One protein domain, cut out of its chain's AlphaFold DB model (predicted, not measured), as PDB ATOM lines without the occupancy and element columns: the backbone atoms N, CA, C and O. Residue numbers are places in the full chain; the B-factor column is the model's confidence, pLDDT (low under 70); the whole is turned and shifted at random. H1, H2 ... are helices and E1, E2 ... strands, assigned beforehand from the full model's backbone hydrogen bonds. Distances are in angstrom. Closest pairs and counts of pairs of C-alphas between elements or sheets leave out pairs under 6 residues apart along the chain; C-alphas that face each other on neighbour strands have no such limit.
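This is residues 8 to 108 of the 108 residues of an uncharacterized protein of Planococcus versutus (UniProt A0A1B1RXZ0). A strongly twisted wall of four strands, E1 to E4, curls round the long helix H3, while H2 packs along E4 and the short H1 sits over E2. It is two layers, with H1, H2 and H3 on one face of the sheet. The printed part has 101 residues, in the order H1 E1 E2 E3 E4 H2 H3; the class is mixed, and the antiparallel sheet E1 - E2 - E3 - E4 is a meander, each strand the neighbour of the one before. The whole is compact and rounded, with a radius of gyration of the C-alphas of 13.0 A and spans of 36 by 31 by 22 A.

H1, residues 8 to 16, is over E2, residues 27 to 35, at a height over the sheet of 9.9 A; their closest C-alphas, Tyr 16 and Leu 33, are 5.2 A apart. E1, residues 20 to 24, forms a hairpin with E2, with N 22 and O 29 2.8 A apart, within hydrogen-bond range. E2 forms another with E3, residues 46 to 52 (N 32 and O 49, 3.0 A), and E3 with E4, residues 57 to 61 (N 50 and O 58, 2.8 A). H2, residues 73 to 83, runs along E4 at 17 degrees on the local plane; their closest C-alphas, Lys 61 and Arg 73, are 6.0 A apart. H3, residues 90 to 107, touches H2 with residues 90 to 97 alone, a helical hairpin at a steep tilt of 40 degrees, opposite ways; the closest C-alphas, Ile 78 and Ala 93, are 5.7 A apart. H1 and H3 only just touch, with 3 pairs of C-alphas within 8 A, the closest Lys 8 and Ser 107 at 5.6 A. In H1, H2 and H3 every O i to N i+4 pair is within hydrogen-bond range.

H1 begins at C-alpha 8 (237.254, 188.292, 164.703) and is 11.8 A long. E1, E2, E3 and E4 measure 13.2 A, 25.4 A, 19.4 A and 13.4 A. H2 is 15.3 A long; H3, 25.5 A, ends at C-alpha 107 (232.160, 189.812, 163.099).

The C-alphas of Tyr 39 and Glu 88 are the two farthest apart, 37.0 A. The printed part has no cut, and the link from E4 to H2 is long. Mean pLDDT of the printed part is 84.6; it is under 70 at residues 38 to 39, 66 to 70, 87 to 88 and 107 to 108.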
ATOM      1  N   LYS A   8     238.507 187.634 164.316       77.50
ATOM      2  CA  LYS A   8     237.254 188.292 164.703       77.50
ATOM      3  C   LYS A   8     236.670 187.703 165.984       77.50
ATOM      4  O   LYS A   8     236.208 188.457 166.832       77.50
ATOM      5  N   ILE A   9     236.756 186.386 166.173       80.44
ATOM      6  CA  ILE A   9     236.331 185.716 167.413       80.44
ATOM      7  C   ILE A   9     237.239 186.115 168.572       80.44
ATOM      8  O   ILE A   9     236.735 186.394 169.658       80.44
ATOM      9  N   THR A  10     238.553 186.188 168.354       83.56
ATOM     10  CA  THR A  10     239.490 186.684 169.372       83.56
ATOM     11  C   THR A  10     239.146 188.122 169.773       83.56
ATOM     12  O   THR A  10     239.024 188.399 170.960       83.56
ATOM     13  N   MET A  11     238.873 189.013 168.813       84.44
ATOM     14  CA  MET A  11     238.451 190.393 169.105       84.44
ATOM     15  C   MET A  11     237.112 190.464 169.853       84.44
ATOM     16  O   MET A  11     236.960 191.255 170.783       84.44
ATOM     17  N   LEU A  12     236.143 189.624 169.476       85.19
ATOM     18  CA  LEU A  12     234.865 189.483 170.180       85.19
ATOM     19  C   LEU A  12     235.084 189.078 171.639       85.19
ATOM     20  O   LEU A  12     234.512 189.692 172.534       85.19
ATOM     21  N   LYS A  13     235.942 188.083 171.885       85.25
ATOM     22  CA  LYS A  13     236.313 187.656 173.239       85.25
ATOM     23  C   LYS A  13     236.952 188.798 174.013       85.25
ATOM     24  O   LYS A  13     236.493 189.114 175.097       85.25
ATOM     25  N   GLU A  14     237.970 189.443 173.458       86.88
ATOM     26  CA  GLU A  14     238.678 190.531 174.141       86.88
ATOM     27  C   GLU A  14     237.742 191.678 174.537       86.88
ATOM     28  O   GLU A  14     237.870 192.223 175.628       86.88
ATOM     29  N   LYS A  15     236.778 192.021 173.675       87.62
ATOM     30  CA  LYS A  15     235.860 193.139 173.914       87.62
ATOM     31  C   LYS A  15     234.667 192.777 174.802       87.62
ATOM     32  O   LYS A  15     234.178 193.639 175.521       87.62
ATOM     33  N   TYR A  16     234.177 191.541 174.734       89.81
ATOM     34  CA  TYR A  16     232.896 191.157 175.336       89.81
ATOM     35  C   TYR A  16     232.986 190.037 176.376       89.81
ATOM     36  O   TYR A  16     231.956 189.637 176.913       89.81
ATOM     37  N   LEU A  17     234.183 189.527 176.696       84.38
ATOM     38  CA  LEU A  17     234.380 188.725 177.914       84.38
ATOM     39  C   LEU A  17     234.048 189.541 179.168       84.38
ATOM     40  O   LEU A  17     233.579 188.987 180.161       84.38
ATOM     41  N   GLU A  18     234.284 190.848 179.110       87.62
ATOM     42  CA  GLU A  18     233.838 191.800 180.119       87.62
ATOM     43  C   GLU A  18     232.462 192.369 179.754       87.62
ATOM     44  O   GLU A  18     232.140 192.551 178.578       87.62
ATOM     45  N   GLU A  19     231.660 192.663 180.779       91.88
ATOM     46  CA  GLU A  19     230.310 193.217 180.638       91.88
ATOM     47  C   GLU A  19     230.352 194.563 179.895       91.88
ATOM     48  O   GLU A  19     230.964 195.525 180.359       91.88
ATOM     49  N   GLN A  20     229.687 194.641 178.737       93.88
ATOM     50  CA  GLN A  20     229.589 195.865 177.938       93.88
ATOM     51  C   GLN A  20     228.206 196.489 178.085       93.88
ATOM     52  O   GLN A  20     227.206 195.845 177.781       93.88
ATOM     53  N   HIS A  21     228.147 197.748 178.514       93.62
ATOM     54  CA  HIS A  21     226.893 198.459 178.757       93.62
ATOM     55  C   HIS A  21     226.411 199.219 177.521       93.62
ATOM     56  O   HIS A  21     227.186 199.892 176.842       93.62
ATOM     57  N   TYR A  22     225.107 199.153 177.285       92.31
ATOM     58  CA  TYR A  22     224.417 199.814 176.192       92.31
ATOM     59  C   TYR A  22     223.202 200.567 176.717       92.31
ATOM     60  O   TYR A  22     222.499 200.120 177.626       92.31
ATOM     61  N   GLU A  23     222.959 201.719 176.105       90.06
ATOM     62  CA  GLU A  23     221.760 202.521 176.294       90.06
ATOM     63  C   GLU A  23     221.159 202.762 174.913       90.06
ATOM     64  O   GLU A  23     221.831 203.272 174.012       90.06
ATOM     65  N   VAL A  24     219.921 202.318 174.730       83.00
ATOM     66  CA  VAL A  24     219.145 202.523 173.508       83.00
ATOM     67  C   VAL A  24     217.836 203.166 173.934       83.00
ATOM     68  O   VAL A  24     217.061 202.566 174.674       83.00
ATOM     69  N   ASP A  25     217.624 204.410 173.510       81.12
ATOM     70  CA  ASP A  25     216.513 205.258 173.947       81.12
ATOM     71  C   ASP A  25     216.411 205.370 175.481       81.12
ATOM     72  O   ASP A  25     217.232 206.039 176.105       81.12
ATOM     73  N   HIS A  26     215.408 204.728 176.088       80.94
ATOM     74  CA  HIS A  26     215.171 204.723 177.537       80.94
ATOM     75  C   HIS A  26     215.579 203.403 178.202       80.94
ATOM     76  O   HIS A  26     215.357 203.214 179.399       80.94
ATOM     77  N   HIS A  27     216.157 202.482 177.435       82.38
ATOM     78  CA  HIS A  27     216.472 201.138 177.879       82.38
ATOM     79  C   HIS A  27     217.965 200.967 178.085       82.38
ATOM     80  O   HIS A  27     218.777 201.288 177.218       82.38
ATOM     81  N   LYS A  28     218.321 200.401 179.237       90.88
ATOM     82  CA  LYS A  28     219.699 200.070 179.590       90.88
ATOM     83  C   LYS A  28     219.837 198.571 179.733       90.88
ATOM     84  O   LYS A  28     219.068 197.932 180.450       90.88
ATOM     85  N   PHE A  29     220.835 198.022 179.061       93.38
ATOM     86  CA  PHE A  29     221.198 196.621 179.181       93.38
ATOM     87  C   PHE A  29     222.702 196.458 179.002       93.38
ATOM     88  O   PHE A  29     223.373 197.314 178.429       93.38
ATOM     89  N   SER A  30     223.244 195.353 179.482       95.19
ATOM     90  CA  SER A  30     224.607 194.951 179.194       95.19
ATOM     91  C   SER A  30     224.659 193.602 178.505       95.19
ATOM     92  O   SER A  30     223.749 192.779 178.628       95.19
ATOM     93  N   LEU A  31     225.717 193.421 177.722       95.06
ATOM     94  CA  LEU A  31     226.009 192.207 176.985       95.06
ATOM     95  C   LEU A  31     227.345 191.647 177.455       95.06
ATOM     96  O   LEU A  31     228.360 192.348 177.421       95.06
ATOM     97  N   THR A  32     227.337 190.370 177.811       94.69
ATOM     98  CA  THR A  32     228.545 189.588 178.075       94.69
ATOM     99  C   THR A  32     228.538 188.371 177.164       94.69
ATOM    100  O   THR A  32     227.522 187.687 177.032       94.69
ATOM    101  N   LEU A  33     229.656 188.111 176.500       92.06
ATOM    102  CA  LEU A  33     229.813 186.985 175.594       92.06
ATOM    103  C   LEU A  33     230.012 185.694 176.395       92.06
ATOM    104  O   LEU A  33     230.936 185.594 177.200       92.06
ATOM    105  N   ASP A  34     229.178 184.691 176.128       90.31
ATOM    106  CA  ASP A  34     229.192 183.407 176.831       90.31
ATOM    107  C   ASP A  34     229.404 182.242 175.845       90.31
ATOM    108  O   ASP A  34     228.599 182.050 174.927       90.31
ATOM    109  N   PRO A  35     230.494 181.462 175.959       87.19
ATOM    110  CA  PRO A  35     230.728 180.310 175.095       87.19
ATOM    111  C   PRO A  35     229.797 179.139 175.448       87.19
ATOM    112  O   PRO A  35     229.762 178.680 176.585       87.19
ATOM    113  N   ILE A  36     229.113 178.569 174.449       82.81
ATOM    114  CA  ILE A  36     228.241 177.389 174.634       82.81
ATOM    115  C   ILE A  36     229.065 176.137 174.967       82.81
ATOM    116  O   ILE A  36     228.611 175.259 175.701       82.81
ATOM    117  N   VAL A  37     230.269 176.035 174.400       78.00
ATOM    118  CA  VAL A  37     231.183 174.907 174.586       78.00
ATOM    119  C   VAL A  37     232.594 175.398 174.893       78.00
ATOM    120  O   VAL A  37     233.028 176.459 174.443       78.00
ATOM    121  N   CYS A  38     233.350 174.602 175.648       67.69
ATOM    122  CA  CYS A  38     234.768 174.870 175.859       67.69
ATOM    123  C   CYS A  38     235.500 174.877 174.507       67.69
ATOM    124  O   CYS A  38     235.331 173.959 173.707       67.69
ATOM    125  N   TYR A  39     236.346 175.886 174.281       67.25
ATOM    126  CA  TYR A  39     237.133 176.057 173.051       67.25
ATOM    127  C   TYR A  39     236.304 176.309 171.778       67.25
ATOM    128  O   TYR A  39     236.698 175.894 170.685       67.25
ATOM    129  N   SER A  40     235.179 177.025 171.896       72.38
ATOM    130  CA  SER A  40     234.445 177.556 170.742       72.38
ATOM    131  C   SER A  40     235.389 178.303 169.786       72.38
ATOM    132  O   SER A  40     236.115 179.222 170.177       72.38
ATOM    133  N   SER A  41     235.378 177.880 168.521       72.06
ATOM    134  CA  SER A  41     236.182 178.443 167.423       72.06
ATOM    135  C   SER A  41     235.318 179.037 166.312       72.06
ATOM    136  O   SER A  41     235.842 179.499 165.304       72.06
ATOM    137  N   ARG A  42     233.990 179.036 166.486       77.94
ATOM    138  CA  ARG A  42     233.024 179.634 165.560       77.94
ATOM    139  C   ARG A  42     232.105 180.567 166.326       77.94
ATOM    140  O   ARG A  42     231.671 180.241 167.426       77.94
ATOM    141  N   ILE A  43     231.749 181.688 165.706       78.25
ATOM    142  CA  ILE A  43     230.852 182.688 166.296       78.25
ATOM    143  C   ILE A  43     229.487 182.099 166.693       78.25
ATOM    144  O   ILE A  43     228.908 182.488 167.697       78.25
ATOM    145  N   VAL A  44     229.004 181.089 165.962       80.94
ATOM    146  CA  VAL A  44     227.731 180.403 166.244       80.94
ATOM    147  C   VAL A  44     227.743 179.574 167.533       80.94
ATOM    148  O   VAL A  44     226.681 179.242 168.048       80.94
ATOM    149  N   ASP A  45     228.926 179.261 168.065       84.31
ATOM    150  CA  ASP A  45     229.102 178.505 169.308       84.31
ATOM    151  C   ASP A  45     229.136 179.440 170.547       84.31
ATOM    152  O   ASP A  45     229.626 179.050 171.613       84.31
ATOM    153  N   TYR A  46     228.634 180.675 170.405       86.69
ATOM    154  CA  TYR A  46     228.497 181.682 171.461       86.69
ATOM    155  C   TYR A  46     227.038 182.096 171.674       86.69
ATOM    156  O   TYR A  46     226.216 182.097 170.754       86.69
ATOM    157  N   ASN A  47     226.742 182.501 172.902       90.62
ATOM    158  CA  ASN A  47     225.543 183.220 173.306       90.62
ATOM    159  C   ASN A  47     225.933 184.582 173.891       90.62
ATOM    160  O   ASN A  47     227.103 184.887 174.122       90.62
ATOM    161  N   TRP A  48     224.911 185.374 174.171       93.19
ATOM    162  CA  TRP A  48     224.991 186.618 174.908       93.19
ATOM    163  C   TRP A  48     224.235 186.473 176.215       93.19
ATOM    164  O   TRP A  48     223.050 186.149 176.201       93.19
ATOM    165  N   ILE A  49     224.894 186.754 177.330       95.06
ATOM    166  CA  ILE A  49     224.207 187.063 178.579       95.06
ATOM    167  C   ILE A  49     223.751 188.511 178.461       95.06
ATOM    168  O   ILE A  49     224.573 189.417 178.326       95.06
ATOM    169  N   VAL A  50     222.440 188.710 178.491       94.94
ATOM    170  CA  VAL A  50     221.816 190.028 178.491       94.94
ATOM    171  C   VAL A  50     221.379 190.333 179.906       94.94
ATOM    172  O   VAL A  50     220.582 189.587 180.470       94.94
ATOM    173  N   LYS A  51     221.878 191.424 180.476       95.12
ATOM    174  CA  LYS A  51     221.531 191.865 181.828       95.12
ATOM    175  C   LYS A  51     220.863 193.228 181.767       95.12
ATOM    176  O   LYS A  51     221.368 194.143 181.129       95.12
ATOM    177  N   LEU A  52     219.708 193.343 182.400       92.25
ATOM    178  CA  LEU A  52     218.906 194.555 182.440       92.25
ATOM    179  C   LEU A  52     219.319 195.447 183.618       92.25
ATOM    180  O   LEU A  52     220.037 195.027 184.530       92.25
ATOM    181  N   ASP A  53     218.847 196.688 183.597       89.06
ATOM    182  CA  ASP A  53     219.073 197.700 184.632       89.06
ATOM    183  C   ASP A  53     218.561 197.302 186.025       89.06
ATOM    184  O   ASP A  53     219.172 197.640 187.039       89.06
ATOM    185  N   ASP A  54     217.476 196.534 186.071       88.81
ATOM    186  CA  ASP A  54     216.894 195.961 187.286       88.81
ATOM    187  C   ASP A  54     217.657 194.732 187.819       88.81
ATOM    188  O   ASP A  54     217.263 194.135 188.825       88.81
ATOM    189  N   GLY A  55     218.761 194.356 187.167       88.81
ATOM    190  CA  GLY A  55     219.631 193.250 187.550       88.81
ATOM    191  C   GLY A  55     219.153 191.872 187.087       88.81
ATOM    192  O   GLY A  55     219.863 190.888 187.319       88.81
ATOM    193  N   LYS A  56     217.994 191.764 186.423       91.44
ATOM    194  CA  LYS A  56     217.560 190.504 185.805       91.44
ATOM    195  C   LYS A  56     218.404 190.215 184.566       91.44
ATOM    196  O   LYS A  56     218.860 191.129 183.886       91.44
ATOM    197  N   PHE A  57     218.607 188.940 184.257       93.75
ATOM    198  CA  PHE A  57     219.373 188.538 183.084       93.75
ATOM    199  C   PHE A  57     218.776 187.312 182.401       93.75
ATOM    200  O   PHE A  57     218.063 186.520 183.019       93.75
ATOM    201  N   PHE A  58     219.085 187.159 181.121       92.75
ATOM    202  CA  PHE A  58     218.707 186.008 180.310       92.75
ATOM    203  C   PHE A  58     219.730 185.787 179.189       92.75
ATOM    204  O   PHE A  58     220.607 186.618 178.963       92.75
ATOM    205  N   ASN A  59     219.626 184.658 178.488       92.06
ATOM    206  CA  ASN A  59     220.551 184.309 177.413       92.06
ATOM    207  C   ASN A  59     219.921 184.560 176.043       92.06
ATOM    208  O   ASN A  59     218.909 183.957 175.700       92.06
ATOM    209  N   ALA A  60     220.574 185.370 175.218       91.56
ATOM    210  CA  ALA A  60     220.243 185.549 173.814       91.56
ATOM    211  C   ALA A  60     221.228 184.782 172.921       91.56
ATOM    212  O   ALA A  60     222.400 184.594 173.241       91.56
ATOM    213  N   LYS A  61     220.753 184.308 171.771       89.06
ATOM    214  CA  LYS A  61     221.587 183.579 170.806       89.06
ATOM    215  C   LYS A  61     222.472 184.537 170.014       89.06
ATOM    216  O   LYS A  61     222.072 185.666 169.757       89.06
ATOM    217  N   MET A  62     223.653 184.091 169.585       87.25
ATOM    218  CA  MET A  62     224.476 184.889 168.672       87.25
ATOM    219  C   MET A  62     223.847 184.984 167.277       87.25
ATOM    220  O   MET A  62     223.836 186.054 166.680       87.25
ATOM    221  N   THR A  63     223.286 183.892 166.752       84.38
ATOM    222  CA  THR A  63     222.716 183.868 165.399       84.38
ATOM    223  C   THR A  63     221.288 184.418 165.357       84.38
ATOM    224  O   THR A  63     220.514 184.173 166.285       84.38
ATOM    225  N   PRO A  64     220.898 185.119 164.276       78.19
ATOM    226  CA  PRO A  64     219.542 185.658 164.132       78.19
ATOM    227  C   PRO A  64     218.484 184.566 163.881       78.19
ATOM    228  O   PRO A  64     217.342 184.688 164.333       78.19
ATOM    229  N   THR A  65     218.858 183.481 163.195       72.69
ATOM    230  CA  THR A  65     217.974 182.355 162.853       72.69
ATOM    231  C   THR A  65     218.302 181.142 163.719       72.69
ATOM    232  O   THR A  65     219.476 180.785 163.861       72.69
ATOM    233  N   LEU A  66     217.278 180.483 164.263       63.81
ATOM    234  CA  LEU A  66     217.389 179.123 164.789       63.81
ATOM    235  C   LEU A  66     216.746 178.170 163.781       63.81
ATOM    236  O   LEU A  66     215.886 178.559 162.993       63.81
ATOM    237  N   LEU A  67     217.231 176.933 163.726       55.09
ATOM    238  CA  LEU A  67     216.707 175.928 162.802       55.09
ATOM    239  C   LEU A  67     215.276 175.539 163.219       55.09
ATOM    240  O   LEU A  67     215.102 174.618 164.008       55.09
ATOM    241  N   GLY A  68     214.272 176.241 162.684       51.31
ATOM    242  CA  GLY A  68     212.848 175.985 162.925       51.31
ATOM    243  C   GLY A  68     212.023 177.274 162.964       51.31
ATOM    244  O   GLY A  68     212.460 178.288 163.491       51.31
ATOM    245  N   TYR A  69     210.822 177.269 162.383       43.16
ATOM    246  CA  TYR A  69     209.835 178.336 162.596       43.16
ATOM    247  C   TYR A  69     208.932 177.906 163.762       43.16
ATOM    248  O   TYR A  69     208.426 176.781 163.696       43.16
ATOM    249  N   PRO A  70     208.699 178.732 164.804       53.19
ATOM    250  CA  PRO A  70     208.880 180.187 164.897       53.19
ATOM    251  C   PRO A  70     210.117 180.636 165.717       53.19
ATOM    252  O   PRO A  70     210.034 181.591 166.490       53.19
ATOM    253  N   ASP A  71     211.276 179.992 165.555       70.56
ATOM    254  CA  ASP A  71     212.437 180.199 166.430       70.56
ATOM    255  C   ASP A  71     213.404 181.264 165.868       70.56
ATOM    256  O   ASP A  71     214.443 180.981 165.269       70.56
ATOM    257  N   THR A  72     213.071 182.543 166.048       86.19
ATOM    258  CA  THR A  72     214.018 183.653 165.802       86.19
ATOM    259  C   THR A  72     214.647 184.124 167.108       86.19
ATOM    260  O   THR A  72     214.047 183.992 168.177       86.19
ATOM    261  N   ARG A  73     215.845 184.725 167.042       89.81
ATOM    262  CA  ARG A  73     216.486 185.325 168.226       89.81
ATOM    263  C   ARG A  73     215.570 186.335 168.917       89.81
ATOM    264  O   ARG A  73     215.409 186.259 170.129       89.81
ATOM    265  N   VAL A  74     214.940 187.228 168.152       90.88
ATOM    266  CA  VAL A  74     214.012 188.233 168.693       90.88
ATOM    267  C   VAL A  74     212.794 187.592 169.362       90.88
ATOM    268  O   VAL A  74     212.431 187.999 170.461       90.88
ATOM    269  N   ALA A  75     212.215 186.533 168.783       88.19
ATOM    270  CA  ALA A  75     211.101 185.819 169.409       88.19
ATOM    271  C   ALA A  75     211.501 185.198 170.757       88.19
ATOM    272  O   ALA A  75     210.737 185.285 171.720       88.19
ATOM    273  N   ASN A  76     212.710 184.639 170.856       88.88
ATOM    274  CA  ASN A  76     213.230 184.114 172.119       88.88
ATOM    275  C   ASN A  76     213.489 185.217 173.145       88.88
ATOM    276  O   ASN A  76     213.112 185.054 174.300       88.88
ATOM    277  N   ILE A  77     214.056 186.354 172.723       91.00
ATOM    278  CA  ILE A  77     214.242 187.517 173.600       91.00
ATOM    279  C   ILE A  77     212.888 187.970 174.161       91.00
ATOM    280  O   ILE A  77     212.758 188.138 175.368       91.00
ATOM    281  N   ILE A  78     211.854 188.088 173.320       90.62
ATOM    282  CA  ILE A  78     210.495 188.439 173.761       90.62
ATOM    283  C   ILE A  78     209.973 187.418 174.782       90.62
ATOM    284  O   ILE A  78     209.399 187.795 175.802       90.62
ATOM    285  N   GLN A  79     210.157 186.118 174.539       89.12
ATOM    286  CA  GLN A  79     209.730 185.085 175.485       89.12
ATOM    287  C   GLN A  79     210.478 185.161 176.819       89.12
ATOM    288  O   GLN A  79     209.862 184.976 177.867       89.12
ATOM    289  N   ASP A  80     211.780 185.425 176.799       91.19
ATOM    290  CA  ASP A  80     212.582 185.515 178.015       91.19
ATOM    291  C   ASP A  80     212.268 186.787 178.803       91.19
ATOM    292  O   ASP A  80     212.072 186.696 180.013       91.19
ATOM    293  N   LEU A  81     212.065 187.925 178.129       91.38
ATOM    294  CA  LEU A  81     211.544 189.153 178.737       91.38
ATOM    295  C   LEU A  81     210.189 188.912 179.417       91.38
ATOM    296  O   LEU A  81     209.988 189.311 180.563       91.38
ATOM    297  N   LYS A  82     209.283 188.165 178.772       89.62
ATOM    298  CA  LYS A  82     208.006 187.751 179.378       89.62
ATOM    299  C   LYS A  82     208.206 186.898 180.634       89.62
ATOM    300  O   LYS A  82     207.503 187.099 181.613       89.62
ATOM    301  N   LYS A  83     209.167 185.971 180.661       89.44
ATOM    302  CA  LYS A  83     209.446 185.154 181.864       89.44
ATOM    303  C   LYS A  83     209.969 185.977 183.042       89.44
ATOM    304  O   LYS A  83     209.865 185.520 184.176       89.44
ATOM    305  N   ILE A  84     210.536 187.152 182.776       89.25
ATOM    306  CA  ILE A  84     211.082 188.054 183.793       89.25
ATOM    307  C   ILE A  84     210.206 189.293 184.022       89.25
ATOM    308  O   ILE A  84     210.697 190.324 184.479       89.25
ATOM    309  N   ASP A  85     208.908 189.188 183.744       86.56
ATOM    310  CA  ASP A  85     207.896 190.228 183.961       86.56
ATOM    311  C   ASP A  85     208.059 191.515 183.129       86.56
ATOM    312  O   ASP A  85     207.528 192.565 183.485       86.56
ATOM    313  N   LYS A  86     208.755 191.447 181.988       80.38
ATOM    314  CA  LYS A  86     208.910 192.544 181.010       80.38
ATOM    315  C   LYS A  86     208.018 192.307 179.779       80.38
ATOM    316  O   LYS A  86     208.467 192.366 178.640       80.38
ATOM    317  N   TYR A  87     206.748 191.967 180.016       61.91
ATOM    318  CA  TYR A  87     205.840 191.388 179.012       61.91
ATOM    319  C   TYR A  87     205.527 192.266 177.787       61.91
ATOM    320  O   TYR A  87     205.144 191.713 176.756       61.91
ATOM    321  N   GLU A  88     205.667 193.589 177.904       67.69
ATOM    322  CA  GLU A  88     205.319 194.570 176.860       67.69
ATOM    323  C   GLU A  88     206.543 195.230 176.214       67.69
ATOM    324  O   GLU A  88     206.410 196.145 175.402       67.69
ATOM    325  N   ASP A  89     207.746 194.779 176.561       78.81
ATOM    326  CA  ASP A  89     208.975 195.465 176.181       78.81
ATOM    327  C   ASP A  89     209.499 194.987 174.815       78.81
ATOM    328  O   ASP A  89     210.666 194.644 174.637       78.81
ATOM    329  N   ASP A  90     208.607 194.955 173.820       84.12
ATOM    330  CA  ASP A  90     208.953 194.604 172.437       84.12
ATOM    331  C   ASP A  90     210.006 195.579 171.879       84.12
ATOM    332  O   ASP A  90     210.872 195.188 171.097       84.12
ATOM    333  N   TYR A  91     209.991 196.841 172.322       87.50
ATOM    334  CA  TYR A  91     211.036 197.817 172.003       87.50
ATOM    335  C   TYR A  91     212.400 197.395 172.556       87.50
ATOM    336  O   TYR A  91     213.371 197.355 171.802       87.50
ATOM    337  N   LEU A  92     212.469 197.002 173.833       90.06
ATOM    338  CA  LEU A  92     213.687 196.462 174.439       90.06
ATOM    339  C   LEU A  92     214.164 195.200 173.709       90.06
ATOM    340  O   LEU A  92     215.356 195.051 173.442       90.06
ATOM    341  N   ALA A  93     213.239 194.308 173.347       91.69
ATOM    342  CA  ALA A  93     213.567 193.089 172.618       91.69
ATOM    343  C   ALA A  93     214.242 193.382 171.273       91.69
ATOM    344  O   ALA A  93     215.254 192.759 170.939       91.69
ATOM    345  N   ASN A  94     213.703 194.346 170.522       91.50
ATOM    346  CA  ASN A  94     214.280 194.791 169.258       91.50
ATOM    347  C   ASN A  94     215.621 195.503 169.472       91.50
ATOM    348  O   ASN A  94     216.582 195.174 168.788       91.50
ATOM    349  N   ALA A  95     215.741 196.380 170.475       92.31
ATOM    350  CA  ALA A  95     216.996 197.069 170.788       92.31
ATOM    351  C   ALA A  95     218.146 196.092 171.099       92.31
ATOM    352  O   ALA A  95     219.255 196.232 170.577       92.31
ATOM    353  N   ILE A  96     217.874 195.064 171.910       92.75
ATOM    354  CA  ILE A  96     218.837 193.998 172.213       92.75
ATOM    355  C   ILE A  96     219.154 193.200 170.944       92.75
ATOM    356  O   ILE A  96     220.323 192.956 170.643       92.75
ATOM    357  N   ASN A  97     218.128 192.798 170.187       93.50
ATOM    358  CA  ASN A  97     218.309 192.033 168.959       93.50
ATOM    359  C   ASN A  97     219.174 192.773 167.933       93.50
ATOM    360  O   ASN A  97     220.061 192.155 167.347       93.50
ATOM    361  N   ASP A  98     218.916 194.058 167.724       92.00
ATOM    362  CA  ASP A  98     219.591 194.885 166.730       92.00
ATOM    363  C   ASP A  98     221.037 195.146 167.134       92.00
ATOM    364  O   ASP A  98     221.933 195.045 166.297       92.00
ATOM    365  N   LYS A  99     221.295 195.369 168.431       92.44
ATOM    366  CA  LYS A  99     222.664 195.493 168.944       92.44
ATOM    367  C   LYS A  99     223.459 194.203 168.750       92.44
ATOM    368  O   LYS A  99     224.611 194.249 168.328       92.44
ATOM    369  N   ILE A 100     222.852 193.047 169.019       91.50
ATOM    370  CA  ILE A 100     223.499 191.756 168.761       91.50
ATOM    371  C   ILE A 100     223.713 191.550 167.251       91.50
ATOM    372  O   ILE A 100     224.740 191.003 166.854       91.50
ATOM    373  N   ASP A 101     222.780 191.988 166.401       91.19
ATOM    374  CA  ASP A 101     222.912 191.873 164.945       91.19
ATOM    375  C   ASP A 101     224.042 192.739 164.383       91.19
ATOM    376  O   ASP A 101     224.802 192.279 163.534       91.19
ATOM    377  N   GLU A 102     224.182 193.963 164.887       90.12
ATOM    378  CA  GLU A 102     225.291 194.869 164.582       90.12
ATOM    379  C   GLU A 102     226.631 194.194 164.891       90.12
ATOM    380  O   GLU A 102     227.467 194.044 164.000       90.12
ATOM    381  N   ILE A 103     226.787 193.669 166.113       88.56
ATOM    382  CA  ILE A 103     228.007 192.969 166.538       88.56
ATOM    383  C   ILE A 103     228.265 191.735 165.663       88.56
ATOM    384  O   ILE A 103     229.399 191.482 165.247       88.56
ATOM    385  N   TYR A 104     227.223 190.961 165.360       84.94
ATOM    386  CA  TYR A 104     227.335 189.774 164.519       84.94
ATOM    387  C   TYR A 104     227.807 190.123 163.102       84.94
ATOM    388  O   TYR A 104     228.712 189.467 162.590       84.94
ATOM    389  N   ARG A 105     227.258 191.177 162.484       84.06
ATOM    390  CA  ARG A 105     227.649 191.635 161.140       84.06
ATOM    391  C   ARG A 105     229.067 192.185 161.087       84.06
ATOM    392  O   ARG A 105     229.754 191.934 160.106       84.06
ATOM    393  N   GLU A 106     229.516 192.896 162.119       79.50
ATOM    394  CA  GLU A 106     230.917 193.334 162.231       79.50
ATOM    395  C   GLU A 106     231.890 192.150 162.342       79.50
ATOM    396  O   GLU A 106     233.065 192.248 161.980       79.50
ATOM    397  N   SER A 107     231.385 191.020 162.837       69.12
ATOM    398  CA  SER A 107     232.160 189.812 163.099       69.12
ATOM    399  C   SER A 107     232.107 188.773 161.968       69.12
ATOM    400  O   SER A 107     232.851 187.792 162.034       69.12
ATOM    401  N   LEU A 108     231.276 188.978 160.934       66.50
ATOM    402  CA  LEU A 108     231.277 188.231 159.663       66.50
ATOM    403  C   LEU A 108     232.325 188.795 158.711       66.50
ATOM    404  O   LEU A 108     233.114 188.011 158.137       66.50
TER     405      LEU A 108